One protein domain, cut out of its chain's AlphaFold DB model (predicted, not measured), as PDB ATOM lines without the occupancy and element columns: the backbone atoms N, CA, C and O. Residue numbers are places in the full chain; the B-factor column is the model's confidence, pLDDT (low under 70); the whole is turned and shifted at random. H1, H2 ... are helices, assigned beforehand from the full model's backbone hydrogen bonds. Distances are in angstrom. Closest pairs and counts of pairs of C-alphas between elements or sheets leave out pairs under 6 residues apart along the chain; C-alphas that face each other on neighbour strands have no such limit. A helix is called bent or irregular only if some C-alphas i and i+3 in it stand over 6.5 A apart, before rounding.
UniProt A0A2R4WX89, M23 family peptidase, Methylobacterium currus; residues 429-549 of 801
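What this domain is: This is residues 429 to 549 of the 801 residues of the protein "M23 family peptidase" of Methylobacterium currus (UniProt A0A2R4WX89). H4 lies nearest the middle, with H1 side by side with it and H3 crossing on the other side; H2 packs on H1, and a long loop, residues 464 to 504, has C-alphas from 1 to 25 A from the mean of all C-alphas, passing through the middle as well as reaching far from it. The printed part has 121 residues, five named helices, H1 to H5, and no named strand: all helix, with under half of the residues in them. It is compact, with a radius of gyration of the C-alphas of 13.5 A, spanning 38 by 33 by 28 A.

How they stand to each other: H1, residues 438 to 450, touches H2, residues 455 to 463, at a steep tilt of 50 degrees; the closest C-alphas, of Arg 445 and Pro 455, are 4.5 A apart. H4, residues 520 to 537, touches H1 with residues 524 to 531 alone, at a shallow tilt of 31 degrees; the closest C-alphas, of Ala 448 and Leu 531, are 6.5 A apart. H3, residues 505 to 513, only just touches H4, with 3 pairs of C-alphas within 8 A, through residues 525 to 529 of H4 alone, about perpendicular at 75 degrees; the closest are Phe 509 and Phe 529, 6.6 A. H5, residues 543 to 547, only just touches H2, with 3 such pairs; the closest are Val 461 and Ala 545, 5.1 A. Every O i to N i+4 pair is within hydrogen-bond range in H1, H2, H3 and H5, and 12 of 14 in H4.

Where its parts are: H1 begins at C-alpha 438 (69.652, -17.575, 30.962) and is 18.5 A long. H4, 25.3 A, is irregular: C-alphas 521 and 524 are 7.9 A apart. H5 ends at C-alpha 547 (90.590, -29.946, 24.921).

The domain as a whole: The C-alphas of Ala 449 and Gly 499, 38.9 A apart, are the farthest. The printed part has no cut; the link from H2 to H3 is long, and pLDDT is under 70 in 30 residues, among them 472 to 485 and 494 to 503.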
ATOM      1  N   GLY A 429      76.680 -28.531  19.569       59.09
ATOM      2  CA  GLY A 429      76.825 -29.189  20.873       59.09
ATOM      3  C   GLY A 429      77.615 -28.376  21.909       59.09
ATOM      4  O   GLY A 429      77.339 -28.501  23.098       59.09
ATOM      5  N   LEU A 430      78.537 -27.503  21.480       61.06
ATOM      6  CA  LEU A 430      79.312 -26.632  22.377       61.06
ATOM      7  C   LEU A 430      78.535 -25.386  22.831       61.06
ATOM      8  O   LEU A 430      78.889 -24.772  23.835       61.06
ATOM      9  N   LEU A 431      77.451 -25.019  22.140       70.25
ATOM     10  CA  LEU A 431      76.576 -23.903  22.527       70.25
ATOM     11  C   LEU A 431      75.465 -24.333  23.502       70.25
ATOM     12  O   LEU A 431      74.736 -23.486  24.017       70.25
ATOM     13  N   ASN A 432      75.349 -25.631  23.797       76.56
ATOM     14  CA  ASN A 432      74.368 -26.168  24.736       76.56
ATOM     15  C   ASN A 432      74.822 -25.997  26.200       76.56
ATOM     16  O   ASN A 432      75.488 -26.864  26.768       76.56
ATOM     17  N   SER A 433      74.397 -24.900  26.832       72.38
ATOM     18  CA  SER A 433      74.641 -24.619  28.257       72.38
ATOM     19  C   SER A 433      73.819 -25.479  29.235       72.38
ATOM     20  O   SER A 433      73.971 -25.339  30.449       72.38
ATOM     21  N   GLY A 434      72.949 -26.375  28.751       76.94
ATOM     22  CA  GLY A 434      72.046 -27.162  29.595       76.94
ATOM     23  C   GLY A 434      71.132 -26.276  30.451       76.94
ATOM     24  O   GLY A 434      70.642 -25.247  29.991       76.94
ATOM     25  N   ASN A 435      70.948 -26.642  31.722       72.75
ATOM     26  CA  ASN A 435      70.070 -25.942  32.674       72.75
ATOM     27  C   ASN A 435      70.682 -24.655  33.279       72.75
ATOM     28  O   ASN A 435      70.325 -24.276  34.398       72.75
ATOM     29  N   ALA A 436      71.617 -24.006  32.574       77.56
ATOM     30  CA  ALA A 436      72.254 -22.771  33.023       77.56
ATOM     31  C   ALA A 436      71.260 -21.598  33.095       77.56
ATOM     32  O   ALA A 436      70.360 -21.478  32.261       77.56
ATOM     33  N   SER A 437      71.439 -20.696  34.063       78.69
ATOM     34  CA  SER A 437      70.609 -19.494  34.203       78.69
ATOM     35  C   SER A 437      70.713 -18.601  32.950       78.69
ATOM     36  O   SER A 437      71.805 -18.105  32.660       78.69
ATOM     37  N   PRO A 438      69.605 -18.321  32.226       78.00
ATOM     38  CA  PRO A 438      69.652 -17.575  30.962       78.00
ATOM     39  C   PRO A 438      70.259 -16.172  31.074       78.00
ATOM     40  O   PRO A 438      70.892 -15.699  30.134       78.00
ATOM     41  N   GLU A 439      70.117 -15.526  32.235       80.12
ATOM     42  CA  GLU A 439      70.733 -14.228  32.524       80.12
ATOM     43  C   GLU A 439      72.268 -14.278  32.449       80.12
ATOM     44  O   GLU A 439      72.894 -13.363  31.916       80.12
ATOM     45  N   VAL A 440      72.876 -15.371  32.918       78.12
ATOM     46  CA  VAL A 440      74.332 -15.569  32.917       78.12
ATOM     47  C   VAL A 440      74.837 -15.721  31.483       78.12
ATOM     48  O   VAL A 440      75.784 -15.046  31.082       78.12
ATOM     49  N   VAL A 441      74.145 -16.529  30.674       81.81
ATOM     50  CA  VAL A 441      74.447 -16.709  29.243       81.81
ATOM     51  C   VAL A 441      74.277 -15.394  28.469       81.81
ATOM     52  O   VAL A 441      75.113 -15.053  27.630       81.81
ATOM     53  N   ALA A 442      73.223 -14.624  28.761       77.44
ATOM     54  CA  ALA A 442      72.982 -13.321  28.144       77.44
ATOM     55  C   ALA A 442      74.070 -12.297  28.510       77.44
ATOM     56  O   ALA A 442      74.558 -11.585  27.630       77.44
ATOM     57  N   TYR A 443      74.496 -12.261  29.776       80.56
ATOM     58  CA  TYR A 443      75.558 -11.371  30.241       80.56
ATOM     59  C   TYR A 443      76.911 -11.718  29.603       80.56
ATOM     60  O   TYR A 443      77.581 -10.824  29.091       80.56
ATOM     61  N   ILE A 444      77.273 -13.007  29.517       84.69
ATOM     62  CA  ILE A 444      78.479 -13.460  28.798       84.69
ATOM     63  C   ILE A 444      78.467 -12.954  27.352       84.69
ATOM     64  O   ILE A 444      79.429 -12.322  26.918       84.69
ATOM     65  N   ARG A 445      77.362 -13.154  26.620       83.94
ATOM     66  CA  ARG A 445      77.228 -12.685  25.229       83.94
ATOM     67  C   ARG A 445      77.362 -11.164  25.106       83.94
ATOM     68  O   ARG A 445      78.038 -10.685  24.199       83.94
ATOM     69  N   GLN A 446      76.752 -10.413  26.023       80.88
ATOM     70  CA  GLN A 446      76.810  -8.948  26.056       80.88
ATOM     71  C   GLN A 446      78.235  -8.431  26.315       80.88
ATOM     72  O   GLN A 446      78.697  -7.521  25.624       80.88
ATOM     73  N   ARG A 447      78.934  -8.996  27.307       83.25
ATOM     74  CA  ARG A 447      80.283  -8.563  27.697       83.25
ATOM     75  C   ARG A 447      81.347  -9.024  26.697       83.25
ATOM     76  O   ARG A 447      82.255  -8.252  26.410       83.25
ATOM     77  N   ALA A 448      81.186 -10.201  26.088       81.31
ATOM     78  CA  ALA A 448      82.032 -10.667  24.990       81.31
ATOM     79  C   ALA A 448      81.961  -9.714  23.783       81.31
ATOM     80  O   ALA A 448      82.992  -9.193  23.354       81.31
ATOM     81  N   ALA A 449      80.748  -9.386  23.319       74.56
ATOM     82  CA  ALA A 449      80.546  -8.440  22.219       74.56
ATOM     83  C   ALA A 449      81.170  -7.060  22.507       74.56
ATOM     84  O   ALA A 449      81.803  -6.472  21.631       74.56
ATOM     85  N   ALA A 450      81.044  -6.563  23.744       69.44
ATOM     86  CA  ALA A 450      81.632  -5.291  24.172       69.44
ATOM     87  C   ALA A 450      83.177  -5.290  24.214       69.44
ATOM     88  O   ALA A 450      83.779  -4.220  24.209       69.44
ATOM     89  N   LEU A 451      83.811  -6.466  24.246       73.81
ATOM     90  CA  LEU A 451      85.267  -6.652  24.261       73.81
ATOM     91  C   LEU A 451      85.834  -7.104  22.901       73.81
ATOM     92  O   LEU A 451      87.017  -7.422  22.807       73.81
ATOM     93  N   GLY A 452      85.013  -7.146  21.844       71.62
ATOM     94  CA  GLY A 452      85.433  -7.638  20.525       71.62
ATOM     95  C   GLY A 452      85.664  -9.153  20.474       71.62
ATOM     96  O   GLY A 452      86.408  -9.629  19.615       71.62
ATOM     97  N   ILE A 453      85.043  -9.897  21.397       79.88
ATOM     98  CA  ILE A 453      85.047 -11.360  21.445       79.88
ATOM     99  C   ILE A 453      83.754 -11.889  20.815       79.88
ATOM    100  O   ILE A 453      82.662 -11.429  21.155       79.88
ATOM    101  N   ASP A 454      83.865 -12.890  19.939       81.00
ATOM    102  CA  ASP A 454      82.717 -13.625  19.393       81.00
ATOM    103  C   ASP A 454      81.814 -14.187  20.519       81.00
ATOM    104  O   ASP A 454      82.272 -15.030  21.304       81.00
ATOM    105  N   PRO A 455      80.536 -13.768  20.613       82.88
ATOM    106  CA  PRO A 455      79.649 -14.168  21.705       82.88
ATOM    107  C   PRO A 455      79.373 -15.672  21.781       82.88
ATOM    108  O   PRO A 455      79.160 -16.188  22.878       82.88
ATOM    109  N   ASP A 456      79.365 -16.379  20.648       82.69
ATOM    110  CA  ASP A 456      79.161 -17.830  20.625       82.69
ATOM    111  C   ASP A 456      80.412 -18.578  21.110       82.69
ATOM    112  O   ASP A 456      80.299 -19.487  21.934       82.69
ATOM    113  N   THR A 457      81.612 -18.147  20.712       80.88
ATOM    114  CA  THR A 457      82.875 -18.702  21.227       80.88
ATOM    115  C   THR A 457      83.064 -18.426  22.717       80.88
ATOM    116  O   THR A 457      83.437 -19.340  23.451       80.88
ATOM    117  N   ALA A 458      82.718 -17.231  23.205       84.81
ATOM    118  CA  ALA A 458      82.750 -16.933  24.638       84.81
ATOM    119  C   ALA A 458      81.831 -17.857  25.461       84.81
ATOM    120  O   ALA A 458      82.231 -18.325  26.530       84.81
ATOM    121  N   VAL A 459      80.625 -18.152  24.956       85.00
ATOM    122  CA  VAL A 459      79.685 -19.097  25.585       85.00
ATOM    123  C   VAL A 459      80.184 -20.540  25.497       85.00
ATOM    124  O   VAL A 459      80.061 -21.269  26.477       85.00
ATOM    125  N   ALA A 460      80.780 -20.960  24.378       82.50
ATOM    126  CA  ALA A 460      81.335 -22.308  24.253       82.50
ATOM    127  C   ALA A 460      82.506 -22.561  25.208       82.50
ATOM    128  O   ALA A 460      82.528 -23.607  25.847       82.50
ATOM    129  N   VAL A 461      83.425 -21.600  25.366       85.19
ATOM    130  CA  VAL A 461      84.501 -21.689  26.369       85.19
ATOM    131  C   VAL A 461      83.912 -21.841  27.765       85.19
ATOM    132  O   VAL A 461      84.281 -22.756  28.491       85.19
ATOM    133  N   ALA A 462      82.935 -21.012  28.129       86.19
ATOM    134  CA  ALA A 462      82.277 -21.122  29.425       86.19
ATOM    135  C   ALA A 462      81.581 -22.493  29.606       86.19
ATOM    136  O   ALA A 462      81.663 -23.100  30.672       86.19
ATOM    137  N   ASN A 463      80.936 -23.023  28.558       82.75
ATOM    138  CA  ASN A 463      80.279 -24.340  28.558       82.75
ATOM    139  C   ASN A 463      81.250 -25.525  28.676       82.75
ATOM    140  O   ASN A 463      80.825 -26.599  29.103       82.75
ATOM    141  N   THR A 464      82.518 -25.353  28.291       79.31
ATOM    142  CA  THR A 464      83.580 -26.358  28.481       79.31
ATOM    143  C   THR A 464      84.260 -26.277  29.850       79.31
ATOM    144  O   THR A 464      85.116 -27.107  30.141       79.31
ATOM    145  N   GLU A 465      83.882 -25.293  30.667       83.19
ATOM    146  CA  GLU A 465      84.438 -25.006  31.990       83.19
ATOM    147  C   GLU A 465      83.278 -25.020  33.018       83.19
ATOM    148  O   GLU A 465      82.698 -26.073  33.277       83.19
ATOM    149  N   GLY A 466      82.870 -23.867  33.569       78.38
ATOM    150  CA  GLY A 466      81.917 -23.790  34.685       78.38
ATOM    151  C   GLY A 466      80.460 -23.430  34.358       78.38
ATOM    152  O   GLY A 466      79.635 -23.461  35.269       78.38
ATOM    153  N   LEU A 467      80.103 -23.051  33.120       82.00
ATOM    154  CA  LEU A 467      78.759 -22.529  32.786       82.00
ATOM    155  C   LEU A 467      77.690 -23.613  32.622       82.00
ATOM    156  O   LEU A 467      76.511 -23.344  32.857       82.00
ATOM    157  N   ARG A 468      78.054 -24.820  32.178       76.94
ATOM    158  CA  ARG A 468      77.070 -25.846  31.810       76.94
ATOM    159  C   ARG A 468      76.325 -26.341  33.055       76.94
ATOM    160  O   ARG A 468      76.894 -27.029  33.890       76.94
ATOM    161  N   GLY A 469      75.046 -25.978  33.177       66.25
ATOM    162  CA  GLY A 469      74.254 -26.211  34.393       66.25
ATOM    163  C   GLY A 469      74.498 -25.216  35.542       66.25
ATOM    164  O   GLY A 469      74.057 -25.473  36.658       66.25
ATOM    165  N   TYR A 470      75.163 -24.080  35.304       73.69
ATOM    166  CA  TYR A 470      75.392 -23.040  36.316       73.69
ATOM    167  C   TYR A 470      74.102 -22.280  36.657       73.69
ATOM    168  O   TYR A 470      73.528 -21.612  35.790       73.69
ATOM    169  N   ARG A 471      73.654 -22.335  37.917       70.31
ATOM    170  CA  ARG A 471      72.395 -21.715  38.362       70.31
ATOM    171  C   ARG A 471      72.594 -20.648  39.435       70.31
ATOM    172  O   ARG A 471      73.262 -20.878  40.441       70.31
ATOM    173  N   LEU A 472      71.928 -19.509  39.247       68.62
ATOM    174  CA  LEU A 472      71.864 -18.414  40.224       68.62
ATOM    175  C   LEU A 472      70.958 -18.726  41.430       68.62
ATOM    176  O   LEU A 472      71.135 -18.123  42.482       68.62
ATOM    177  N   ASP A 473      70.035 -19.691  41.314       62.72
ATOM    178  CA  ASP A 473      69.189 -20.155  42.433       62.72
ATOM    179  C   ASP A 473      69.939 -21.028  43.459       62.72
ATOM    180  O   ASP A 473      69.398 -21.388  44.503       62.72
ATOM    181  N   GLY A 474      71.207 -21.342  43.187       56.25
ATOM    182  CA  GLY A 474      72.101 -22.013  44.118       56.25
ATOM    183  C   GLY A 474      72.011 -23.538  44.147       56.25
ATOM    184  O   GLY A 474      72.833 -24.129  44.850       56.25
ATOM    185  N   GLN A 475      71.110 -24.175  43.387       51.09
ATOM    186  CA  GLN A 475      71.112 -25.633  43.216       51.09
ATOM    187  C   GLN A 475      72.146 -26.042  42.151       51.09
ATOM    188  O   GLN A 475      72.165 -25.493  41.051       51.09
ATOM    189  N   ARG A 476      73.039 -26.991  42.473       49.44
ATOM    190  CA  ARG A 476      74.151 -27.412  41.596       49.44
ATOM    191  C   ARG A 476      74.052 -28.898  41.260       49.44
ATOM    192  O   ARG A 476      74.409 -29.743  42.079       49.44
ATOM    193  N   ASP A 477      73.651 -29.207  40.032       40.53
ATOM    194  CA  ASP A 477      73.679 -30.574  39.510       40.53
ATOM    195  C   ASP A 477      75.111 -30.965  39.092       40.53
ATOM    196  O   ASP A 477      75.536 -30.720  37.970       40.53
ATOM    197  N   ARG A 478      75.840 -31.547  40.057       41.59
ATOM    198  CA  ARG A 478      77.041 -32.412  39.955       41.59
ATOM    199  C   ARG A 478      78.256 -31.988  39.098       41.59
ATOM    200  O   ARG A 478      78.182 -31.787  37.897       41.59
ATOM    201  N   GLY A 479      79.437 -32.159  39.710       42.75
ATOM    202  CA  GLY A 479      80.637 -32.638  39.003       42.75
ATOM    203  C   GLY A 479      81.629 -31.573  38.530       42.75
ATOM    204  O   GLY A 479      81.714 -31.301  37.341       42.75
ATOM    205  N   GLY A 480      82.423 -31.018  39.449       36.25
ATOM    206  CA  GLY A 480      83.548 -30.140  39.105       36.25
ATOM    207  C   GLY A 480      84.213 -29.534  40.342       36.25
ATOM    208  O   GLY A 480      83.664 -28.587  40.912       36.25
ATOM    209  N   ASP A 481      85.361 -30.114  40.702       43.56
ATOM    210  CA  ASP A 481      86.398 -29.719  41.672       43.56
ATOM    211  C   ASP A 481      86.027 -29.415  43.139       43.56
ATOM    212  O   ASP A 481      84.956 -28.912  43.487       43.56
ATOM    213  N   GLN A 482      86.974 -29.729  44.032       49.88
ATOM    214  CA  GLN A 482      86.829 -29.611  45.486       49.88
ATOM    215  C   GLN A 482      87.158 -28.199  45.993       49.88
ATOM    216  O   GLN A 482      88.199 -27.960  46.596       49.88
ATOM    217  N   GLY A 483      86.251 -27.252  45.749       57.56
ATOM    218  CA  GLY A 483      86.235 -25.958  46.450       57.56
ATOM    219  C   GLY A 483      87.374 -24.983  46.123       57.56
ATOM    220  O   GLY A 483      87.459 -23.937  46.757       57.56
ATOM    221  N   THR A 484      88.226 -25.284  45.141       64.75
ATOM    222  CA  THR A 484      89.302 -24.391  44.681       64.75
ATOM    223  C   THR A 484      88.921 -23.542  43.469       64.75
ATOM    224  O   THR A 484      89.609 -22.563  43.200       64.75
ATOM    225  N   SER A 485      87.841 -23.865  42.748       69.00
ATOM    226  CA  SER A 485      87.485 -23.216  41.474       69.00
ATOM    227  C   SER A 485      86.016 -22.797  41.416       69.00
ATOM    228  O   SER A 485      85.135 -23.576  41.783       69.00
ATOM    229  N   PHE A 486      85.735 -21.581  40.930       77.94
ATOM    230  CA  PHE A 486      84.399 -20.972  41.022       77.94
ATOM    231  C   PHE A 486      83.927 -20.255  39.745       77.94
ATOM    232  O   PHE A 486      84.720 -19.826  38.910       77.94
ATOM    233  N   GLY A 487      82.606 -20.097  39.620       79.44
ATOM    234  CA  GLY A 487      81.971 -19.292  38.572       79.44
ATOM    235  C   GLY A 487      81.861 -19.944  37.187       79.44
ATOM    236  O   GLY A 487      82.387 -21.034  36.961       79.44
ATOM    237  N   PRO A 488      81.212 -19.259  36.221       82.06
ATOM    238  CA  PRO A 488      80.999 -19.773  34.861       82.06
ATOM    239  C   PRO A 488      82.284 -20.044  34.060       82.06
ATOM    240  O   PRO A 488      82.253 -20.800  33.093       82.06
ATOM    241  N   TYR A 489      83.404 -19.436  34.462       86.75
ATOM    242  CA  TYR A 489      84.729 -19.576  33.845       86.75
ATOM    243  C   TYR A 489      85.755 -20.287  34.749       86.75
ATOM    244  O   TYR A 489      86.951 -20.189  34.488       86.75
ATOM    245  N   GLN A 490      85.300 -20.980  35.805       83.12
ATOM    246  CA  GLN A 490      86.117 -21.843  36.677       83.12
ATOM    247  C   GLN A 490      87.410 -21.162  37.183       83.12
ATOM    248  O   GLN A 490      88.521 -21.678  37.056       83.12
ATOM    249  N   LEU A 491      87.257 -19.968  37.775       83.12
ATOM    250  CA  LEU A 491      88.346 -19.175  38.348       83.12
ATOM    251  C   LEU A 491      88.972 -19.940  39.521       83.12
ATOM    252  O   LEU A 491      88.362 -20.061  40.584       83.12
ATOM    253  N   HIS A 492      90.171 -20.478  39.303       80.62
ATOM    254  CA  HIS A 492      90.836 -21.401  40.220       80.62
ATOM    255  C   HIS A 492      91.830 -20.695  41.150       80.62
ATOM    256  O   HIS A 492      92.646 -19.890  40.701       80.62
ATOM    257  N   TYR A 493      91.800 -21.025  42.435       72.25
ATOM    258  CA  TYR A 493      92.738 -20.573  43.462       72.25
ATOM    259  C   TYR A 493      93.862 -21.595  43.636       72.25
ATOM    260  O   TYR A 493      93.610 -22.801  43.667       72.25
ATOM    261  N   ARG A 494      95.103 -21.118  43.761       65.12
ATOM    262  CA  ARG A 494      96.291 -21.956  44.010       65.12
ATOM    263  C   ARG A 494      96.951 -21.662  45.351       65.12
ATOM    264  O   ARG A 494      97.512 -22.579  45.936       65.12
ATOM    265  N   SER A 495      96.804 -20.442  45.873       54.50
ATOM    266  CA  SER A 495      97.306 -20.037  47.201       54.50
ATOM    267  C   SER A 495      96.883 -20.969  48.346       54.50
ATOM    268  O   SER A 495      97.645 -21.179  49.286       54.50
ATOM    269  N   ASN A 496      95.695 -21.571  48.240       50.84
ATOM    270  CA  ASN A 496      95.132 -22.502  49.221       50.84
ATOM    271  C   ASN A 496      95.582 -23.970  49.032       50.84
ATOM    272  O   ASN A 496      95.047 -24.854  49.700       50.84
ATOM    273  N   ILE A 497      96.531 -24.260  48.129       45.75
ATOM    274  CA  ILE A 497      97.050 -25.615  47.881       45.75
ATOM    275  C   ILE A 497      98.490 -25.717  48.422       45.75
ATOM    276  O   ILE A 497      99.389 -25.064  47.882       45.75
ATOM    277  N   PRO A 498      98.754 -26.543  49.457       39.62
ATOM    278  CA  PRO A 498     100.094 -26.700  50.019       39.62
ATOM    279  C   PRO A 498     101.148 -27.061  48.960       39.62
ATOM    280  O   PRO A 498     100.990 -28.021  48.209       39.62
ATOM    281  N   GLY A 499     102.236 -26.286  48.914       46.72
ATOM    282  CA  GLY A 499     103.365 -26.494  47.997       46.72
ATOM    283  C   GLY A 499     103.282 -25.776  46.640       46.72
ATOM    284  O   GLY A 499     104.253 -25.823  45.890       46.72
ATOM    285  N   LEU A 500     102.186 -25.076  46.316       43.53
ATOM    286  CA  LEU A 500     102.015 -24.364  45.039       43.53
ATOM    287  C   LEU A 500     101.995 -22.837  45.224       43.53
ATOM    288  O   LEU A 500     100.960 -22.226  45.457       43.53
ATOM    289  N   THR A 501     103.158 -22.202  45.062       47.53
ATOM    290  CA  THR A 501     103.357 -20.750  45.267       47.53
ATOM    291  C   THR A 501     102.931 -19.859  44.092       47.53
ATOM    292  O   THR A 501     102.893 -18.637  44.228       47.53
ATOM    293  N   ASN A 502     102.608 -20.438  42.932       52.78
ATOM    294  CA  ASN A 502     102.177 -19.692  41.748       52.78
ATOM    295  C   ASN A 502     100.675 -19.394  41.807       52.78
ATOM    296  O   ASN A 502      99.877 -20.330  41.819       52.78
ATOM    297  N   ALA A 503     100.304 -18.111  41.772       58.72
ATOM    298  CA  ALA A 503      98.917 -17.642  41.794       58.72
ATOM    299  C   ALA A 503      98.037 -18.284  40.699       58.72
ATOM    300  O   ALA A 503      98.470 -18.500  39.565       58.72
ATOM    301  N   GLY A 504      96.791 -18.595  41.056       72.69
ATOM    302  CA  GLY A 504      95.738 -19.017  40.139       72.69
ATOM    303  C   GLY A 504      94.847 -17.857  39.692       72.69
ATOM    304  O   GLY A 504      94.902 -16.749  40.223       72.69
ATOM    305  N   MET A 505      93.963 -18.119  38.729       80.12
ATOM    306  CA  MET A 505      93.063 -17.098  38.178       80.12
ATOM    307  C   MET A 505      92.097 -16.495  39.223       80.12
ATOM    308  O   MET A 505      91.701 -15.337  39.100       80.12
ATOM    309  N   GLY A 506      91.732 -17.252  40.262       80.25
ATOM    310  CA  GLY A 506      90.959 -16.769  41.410       80.25
ATOM    311  C   GLY A 506      91.766 -15.861  42.347       80.25
ATOM    312  O   GLY A 506      91.233 -14.878  42.871       80.25
ATOM    313  N   ASP A 507      93.066 -16.123  42.503       81.56
ATOM    314  CA  ASP A 507      93.971 -15.266  43.276       81.56
ATOM    315  C   ASP A 507      94.113 -13.894  42.591       81.56
ATOM    316  O   ASP A 507      93.937 -12.853  43.231       81.56
ATOM    317  N   ASP A 508      94.317 -13.884  41.267       82.88
ATOM    318  CA  ASP A 508      94.346 -12.654  40.464       82.88
ATOM    319  C   ASP A 508      92.992 -11.919  40.463       82.88
ATOM    320  O   ASP A 508      92.968 -10.693  40.589       82.88
ATOM    321  N   PHE A 509      91.860 -12.635  40.386       84.88
ATOM    322  CA  PHE A 509      90.520 -12.044  40.520       84.88
ATOM    323  C   PHE A 509      90.343 -11.329  41.865       84.88
ATOM    324  O   PHE A 509      89.859 -10.194  41.915       84.88
ATOM    325  N   THR A 510      90.783 -11.965  42.952       84.06
ATOM    326  CA  THR A 510      90.674 -11.412  44.311       84.06
ATOM    327  C   THR A 510      91.554 -10.180  44.467       84.06
ATOM    328  O   THR A 510      91.106  -9.155  44.976       84.06
ATOM    329  N   LYS A 511      92.777 -10.233  43.932       82.31
ATOM    330  CA  LYS A 511      93.709  -9.101  43.888       82.31
ATOM    331  C   LYS A 511      93.207  -7.936  43.024       82.31
ATOM    332  O   LYS A 511      93.508  -6.787  43.331       82.31
ATOM    333  N   ALA A 512      92.456  -8.216  41.959       78.00
ATOM    334  CA  ALA A 512      91.931  -7.206  41.039       78.00
ATOM    335  C   ALA A 512      90.604  -6.567  41.490       78.00
ATOM    336  O   ALA A 512      90.308  -5.448  41.074       78.00
ATOM    337  N   THR A 513      89.796  -7.259  42.302       81.75
ATOM    338  CA  THR A 513      88.435  -6.817  42.674       81.75
ATOM    339  C   THR A 513      88.218  -6.596  44.171       81.75
ATOM    340  O   THR A 513      87.226  -5.975  44.549       81.75
ATOM    341  N   GLY A 514      89.095  -7.124  45.029       82.56
ATOM    342  CA  GLY A 514      88.879  -7.200  46.476       82.56
ATOM    343  C   GLY A 514      87.819  -8.226  46.904       82.56
ATOM    344  O   GLY A 514      87.481  -8.278  48.084       82.56
ATOM    345  N   LYS A 515      87.280  -9.035  45.978       81.75
ATOM    346  CA  LYS A 515      86.211 -10.013  46.236       81.75
ATOM    347  C   LYS A 515      86.676 -11.442  45.962       81.75
ATOM    348  O   LYS A 515      87.471 -11.673  45.060       81.75
ATOM    349  N   HIS A 516      86.142 -12.415  46.696       81.31
ATOM    350  CA  HIS A 516      86.462 -13.832  46.498       81.31
ATOM    351  C   HIS A 516      85.412 -14.512  45.602       81.31
ATOM    352  O   HIS A 516      84.214 -14.369  45.840       81.31
ATOM    353  N   ALA A 517      85.831 -15.278  44.589       77.94
ATOM    354  CA  ALA A 517      84.932 -15.833  43.568       77.94
ATOM    355  C   ALA A 517      83.970 -16.924  44.096       77.94
ATOM    356  O   ALA A 517      83.015 -17.293  43.411       77.94
ATOM    357  N   SER A 518      84.179 -17.420  45.320       75.44
ATOM    358  CA  SER A 518      83.198 -18.277  46.001       75.44
ATOM    359  C   SER A 518      81.905 -17.544  46.380       75.44
ATOM    360  O   SER A 518      80.873 -18.197  46.545       75.44
ATOM    361  N   ASP A 519      81.927 -16.208  46.484       76.00
ATOM    362  CA  ASP A 519      80.707 -15.423  46.646       76.00
ATOM    363  C   ASP A 519      79.907 -15.432  45.336       76.00
ATOM    364  O   ASP A 519      80.265 -14.789  44.342       76.00
ATOM    365  N   LYS A 520      78.773 -16.141  45.376       71.75
ATOM    366  CA  LYS A 520      77.810 -16.276  44.278       71.75
ATOM    367  C   LYS A 520      77.272 -14.927  43.784       71.75
ATOM    368  O   LYS A 520      76.837 -14.859  42.640       71.75
ATOM    369  N   SER A 521      77.301 -13.867  44.600       76.81
ATOM    370  CA  SER A 521      76.866 -12.523  44.191       76.81
ATOM    371  C   SER A 521      77.749 -11.937  43.079       76.81
ATOM    372  O   SER A 521      77.252 -11.252  42.187       76.81
ATOM    373  N   THR A 522      79.040 -12.288  43.079       79.75
ATOM    374  CA  THR A 522      80.089 -11.679  42.240       79.75
ATOM    375  C   THR A 522      80.188 -12.269  40.833       79.75
ATOM    376  O   THR A 522      81.160 -12.041  40.110       79.75
ATOM    377  N   TRP A 523      79.197 -13.062  40.420       80.75
ATOM    378  CA  TRP A 523      79.215 -13.807  39.160       80.75
ATOM    379  C   TRP A 523      79.389 -12.911  37.921       80.75
ATOM    380  O   TRP A 523      79.951 -13.360  36.921       80.75
ATOM    381  N   ARG A 524      78.956 -11.642  37.987       85.50
ATOM    382  CA  ARG A 524      79.175 -10.649  36.925       85.50
ATOM    383  C   ARG A 524      80.639 -10.234  36.851       85.50
ATOM    384  O   ARG A 524      81.238 -10.335  35.787       85.50
ATOM    385  N   GLU A 525      81.225  -9.845  37.979       86.88
ATOM    386  CA  GLU A 525      82.633  -9.464  38.090       86.88
ATOM    387  C   GLU A 525      83.562 -10.615  37.687       86.88
ATOM    388  O   GLU A 525      84.585 -10.380  37.050       86.88
ATOM    389  N   GLN A 526      83.190 -11.862  37.992       83.75
ATOM    390  CA  GLN A 526      83.924 -13.056  37.562       83.75
ATOM    391  C   GLN A 526      83.921 -13.223  36.033       83.75
ATOM    392  O   GLN A 526      84.960 -13.530  35.447       83.75
ATOM    393  N   ILE A 527      82.782 -12.985  35.369       87.69
ATOM    394  CA  ILE A 527      82.676 -12.974  33.898       87.69
ATOM    395  C   ILE A 527      83.465 -11.807  33.303       87.69
ATOM    396  O   ILE A 527      84.188 -11.991  32.325       87.69
ATOM    397  N   ASP A 528      83.347 -10.615  33.887       87.81
ATOM    398  CA  ASP A 528      84.070  -9.427  33.442       87.81
ATOM    399  C   ASP A 528      85.582  -9.620  33.531       87.81
ATOM    400  O   ASP A 528      86.299  -9.313  32.577       87.81
ATOM    401  N   PHE A 529      86.067 -10.176  34.640       89.88
ATOM    402  CA  PHE A 529      87.469 -10.519  34.827       89.88
ATOM    403  C   PHE A 529      87.928 -11.579  33.818       89.88
ATOM    404  O   PHE A 529      88.910 -11.353  33.110       89.88
ATOM    405  N   ALA A 530      87.188 -12.686  33.684       87.94
ATOM    406  CA  ALA A 530      87.503 -13.757  32.738       87.94
ATOM    407  C   ALA A 530      87.595 -13.249  31.291       87.94
ATOM    408  O   ALA A 530      88.587 -13.498  30.609       87.94
ATOM    409  N   LEU A 531      86.604 -12.482  30.827       87.81
ATOM    410  CA  LEU A 531      86.578 -11.971  29.457       87.81
ATOM    411  C   LEU A 531      87.623 -10.871  29.220       87.81
ATOM    412  O   LEU A 531      88.233 -10.849  28.153       87.81
ATOM    413  N   ASN A 532      87.908 -10.004  30.201       85.44
ATOM    414  CA  ASN A 532      89.018  -9.044  30.094       85.44
ATOM    415  C   ASN A 532      90.389  -9.736  30.072       85.44
ATOM    416  O   ASN A 532      91.295  -9.274  29.376       85.44
ATOM    417  N   HIS A 533      90.556 -10.830  30.818       84.38
ATOM    418  CA  HIS A 533      91.777 -11.637  30.806       84.38
ATOM    419  C   HIS A 533      91.936 -12.369  29.471       84.38
ATOM    420  O   HIS A 533      93.001 -12.298  28.857       84.38
ATOM    421  N   ALA A 534      90.864 -12.987  28.968       84.25
ATOM    422  CA  ALA A 534      90.832 -13.638  27.662       84.25
ATOM    423  C   ALA A 534      91.127 -12.652  26.519       84.25
ATOM    424  O   ALA A 534      91.977 -12.938  25.678       84.25
ATOM    425  N   ALA A 535      90.518 -11.459  26.522       79.75
ATOM    426  CA  ALA A 535      90.750 -10.417  25.515       79.75
ATOM    427  C   ALA A 535      92.230 -10.003  25.384       79.75
ATOM    428  O   ALA A 535      92.660  -9.563  24.320       79.75
ATOM    429  N   ARG A 536      93.013 -10.139  26.464       79.06
ATOM    430  CA  ARG A 536      94.434  -9.756  26.528       79.06
ATOM    431  C   ARG A 536      95.377 -10.937  26.288       79.06
ATOM    432  O   ARG A 536      96.407 -10.772  25.643       79.06
ATOM    433  N   ASN A 537      95.033 -12.116  26.806       79.88
ATOM    434  CA  ASN A 537      95.938 -13.269  26.902       79.88
ATOM    435  C   ASN A 537      95.539 -14.454  25.999       79.88
ATOM    436  O   ASN A 537      96.326 -15.391  25.818       79.88
ATOM    437  N   GLY A 538      94.341 -14.415  25.418       79.94
ATOM    438  CA  GLY A 538      93.688 -15.531  24.740       79.94
ATOM    439  C   GLY A 538      93.082 -16.540  25.723       79.94
ATOM    440  O   GLY A 538      93.310 -16.483  26.931       79.94
ATOM    441  N   TRP A 539      92.371 -17.536  25.198       84.06
ATOM    442  CA  TRP A 539      91.757 -18.634  25.956       84.06
ATOM    443  C   TRP A 539      92.762 -19.624  26.590       84.06
ATOM    444  O   TRP A 539      92.372 -20.687  27.056       84.06
ATOM    445  N   GLY A 540      94.062 -19.310  26.617       78.44
ATOM    446  CA  GLY A 540      95.132 -20.251  26.981       78.44
ATOM    447  C   GLY A 540      95.110 -20.763  28.428       78.44
ATOM    448  O   GLY A 540      95.779 -21.749  28.718       78.44
ATOM    449  N   ASN A 541      94.341 -20.123  29.313       78.44
ATOM    450  CA  ASN A 541      94.182 -20.524  30.714       78.44
ATOM    451  C   ASN A 541      92.941 -21.412  30.959       78.44
ATOM    452  O   ASN A 541      92.703 -21.797  32.101       78.44
ATOM    453  N   TRP A 542      92.159 -21.719  29.915       82.00
ATOM    454  CA  TRP A 542      90.947 -22.543  29.972       82.00
ATOM    455  C   TRP A 542      91.202 -23.869  29.250       82.00
ATOM    456  O   TRP A 542      91.257 -23.951  28.018       82.00
ATOM    457  N   HIS A 543      91.473 -24.910  30.036       75.75
ATOM    458  CA  HIS A 543      91.962 -26.190  29.524       75.75
ATOM    459  C   HIS A 543      90.851 -27.033  28.883       75.75
ATOM    460  O   HIS A 543      91.108 -27.728  27.900       75.75
ATOM    461  N   GLY A 544      89.612 -26.933  29.368       74.00
ATOM    462  CA  GLY A 544      88.438 -27.536  28.742       74.00
ATOM    463  C   GLY A 544      88.182 -26.968  27.346       74.00
ATOM    464  O   GLY A 544      87.906 -27.733  26.417       74.00
ATOM    465  N   ALA A 545      88.369 -25.660  27.154       75.00
ATOM    466  CA  ALA A 545      88.273 -25.028  25.837       75.00
ATOM    467  C   ALA A 545      89.307 -25.586  24.844       75.00
ATOM    468  O   ALA A 545      88.945 -26.002  23.738       75.00
ATOM    469  N   ALA A 546      90.576 -25.670  25.257       72.12
ATOM    470  CA  ALA A 546      91.645 -26.254  24.446       72.12
ATOM    471  C   ALA A 546      91.374 -27.734  24.111       72.12
ATOM    472  O   ALA A 546      91.474 -28.128  22.948       72.12
ATOM    473  N   ASN A 547      90.937 -28.530  25.094       73.75
ATOM    474  CA  ASN A 547      90.590 -29.946  24.921       73.75
ATOM    475  C   ASN A 547      89.403 -30.165  23.962       73.75
ATOM    476  O   ASN A 547      89.329 -31.191  23.292       73.75
ATOM    477  N   ASN A 548      88.498 -29.189  23.842       69.50
ATOM    478  CA  ASN A 548      87.403 -29.204  22.866       69.50
ATOM    479  C   ASN A 548      87.801 -28.615  21.496       69.50
ATOM    480  O   ASN A 548      86.957 -28.490  20.600       69.50
ATOM    481  N   GLY A 549      89.072 -28.264  21.290       65.44
ATOM    482  CA  GLY A 549      89.576 -27.702  20.037       65.44
ATOM    483  C   GLY A 549      89.147 -26.253  19.792       65.44
ATOM    484  O   GLY A 549      89.024 -25.846  18.638       65.44
TER     485      GLY A 549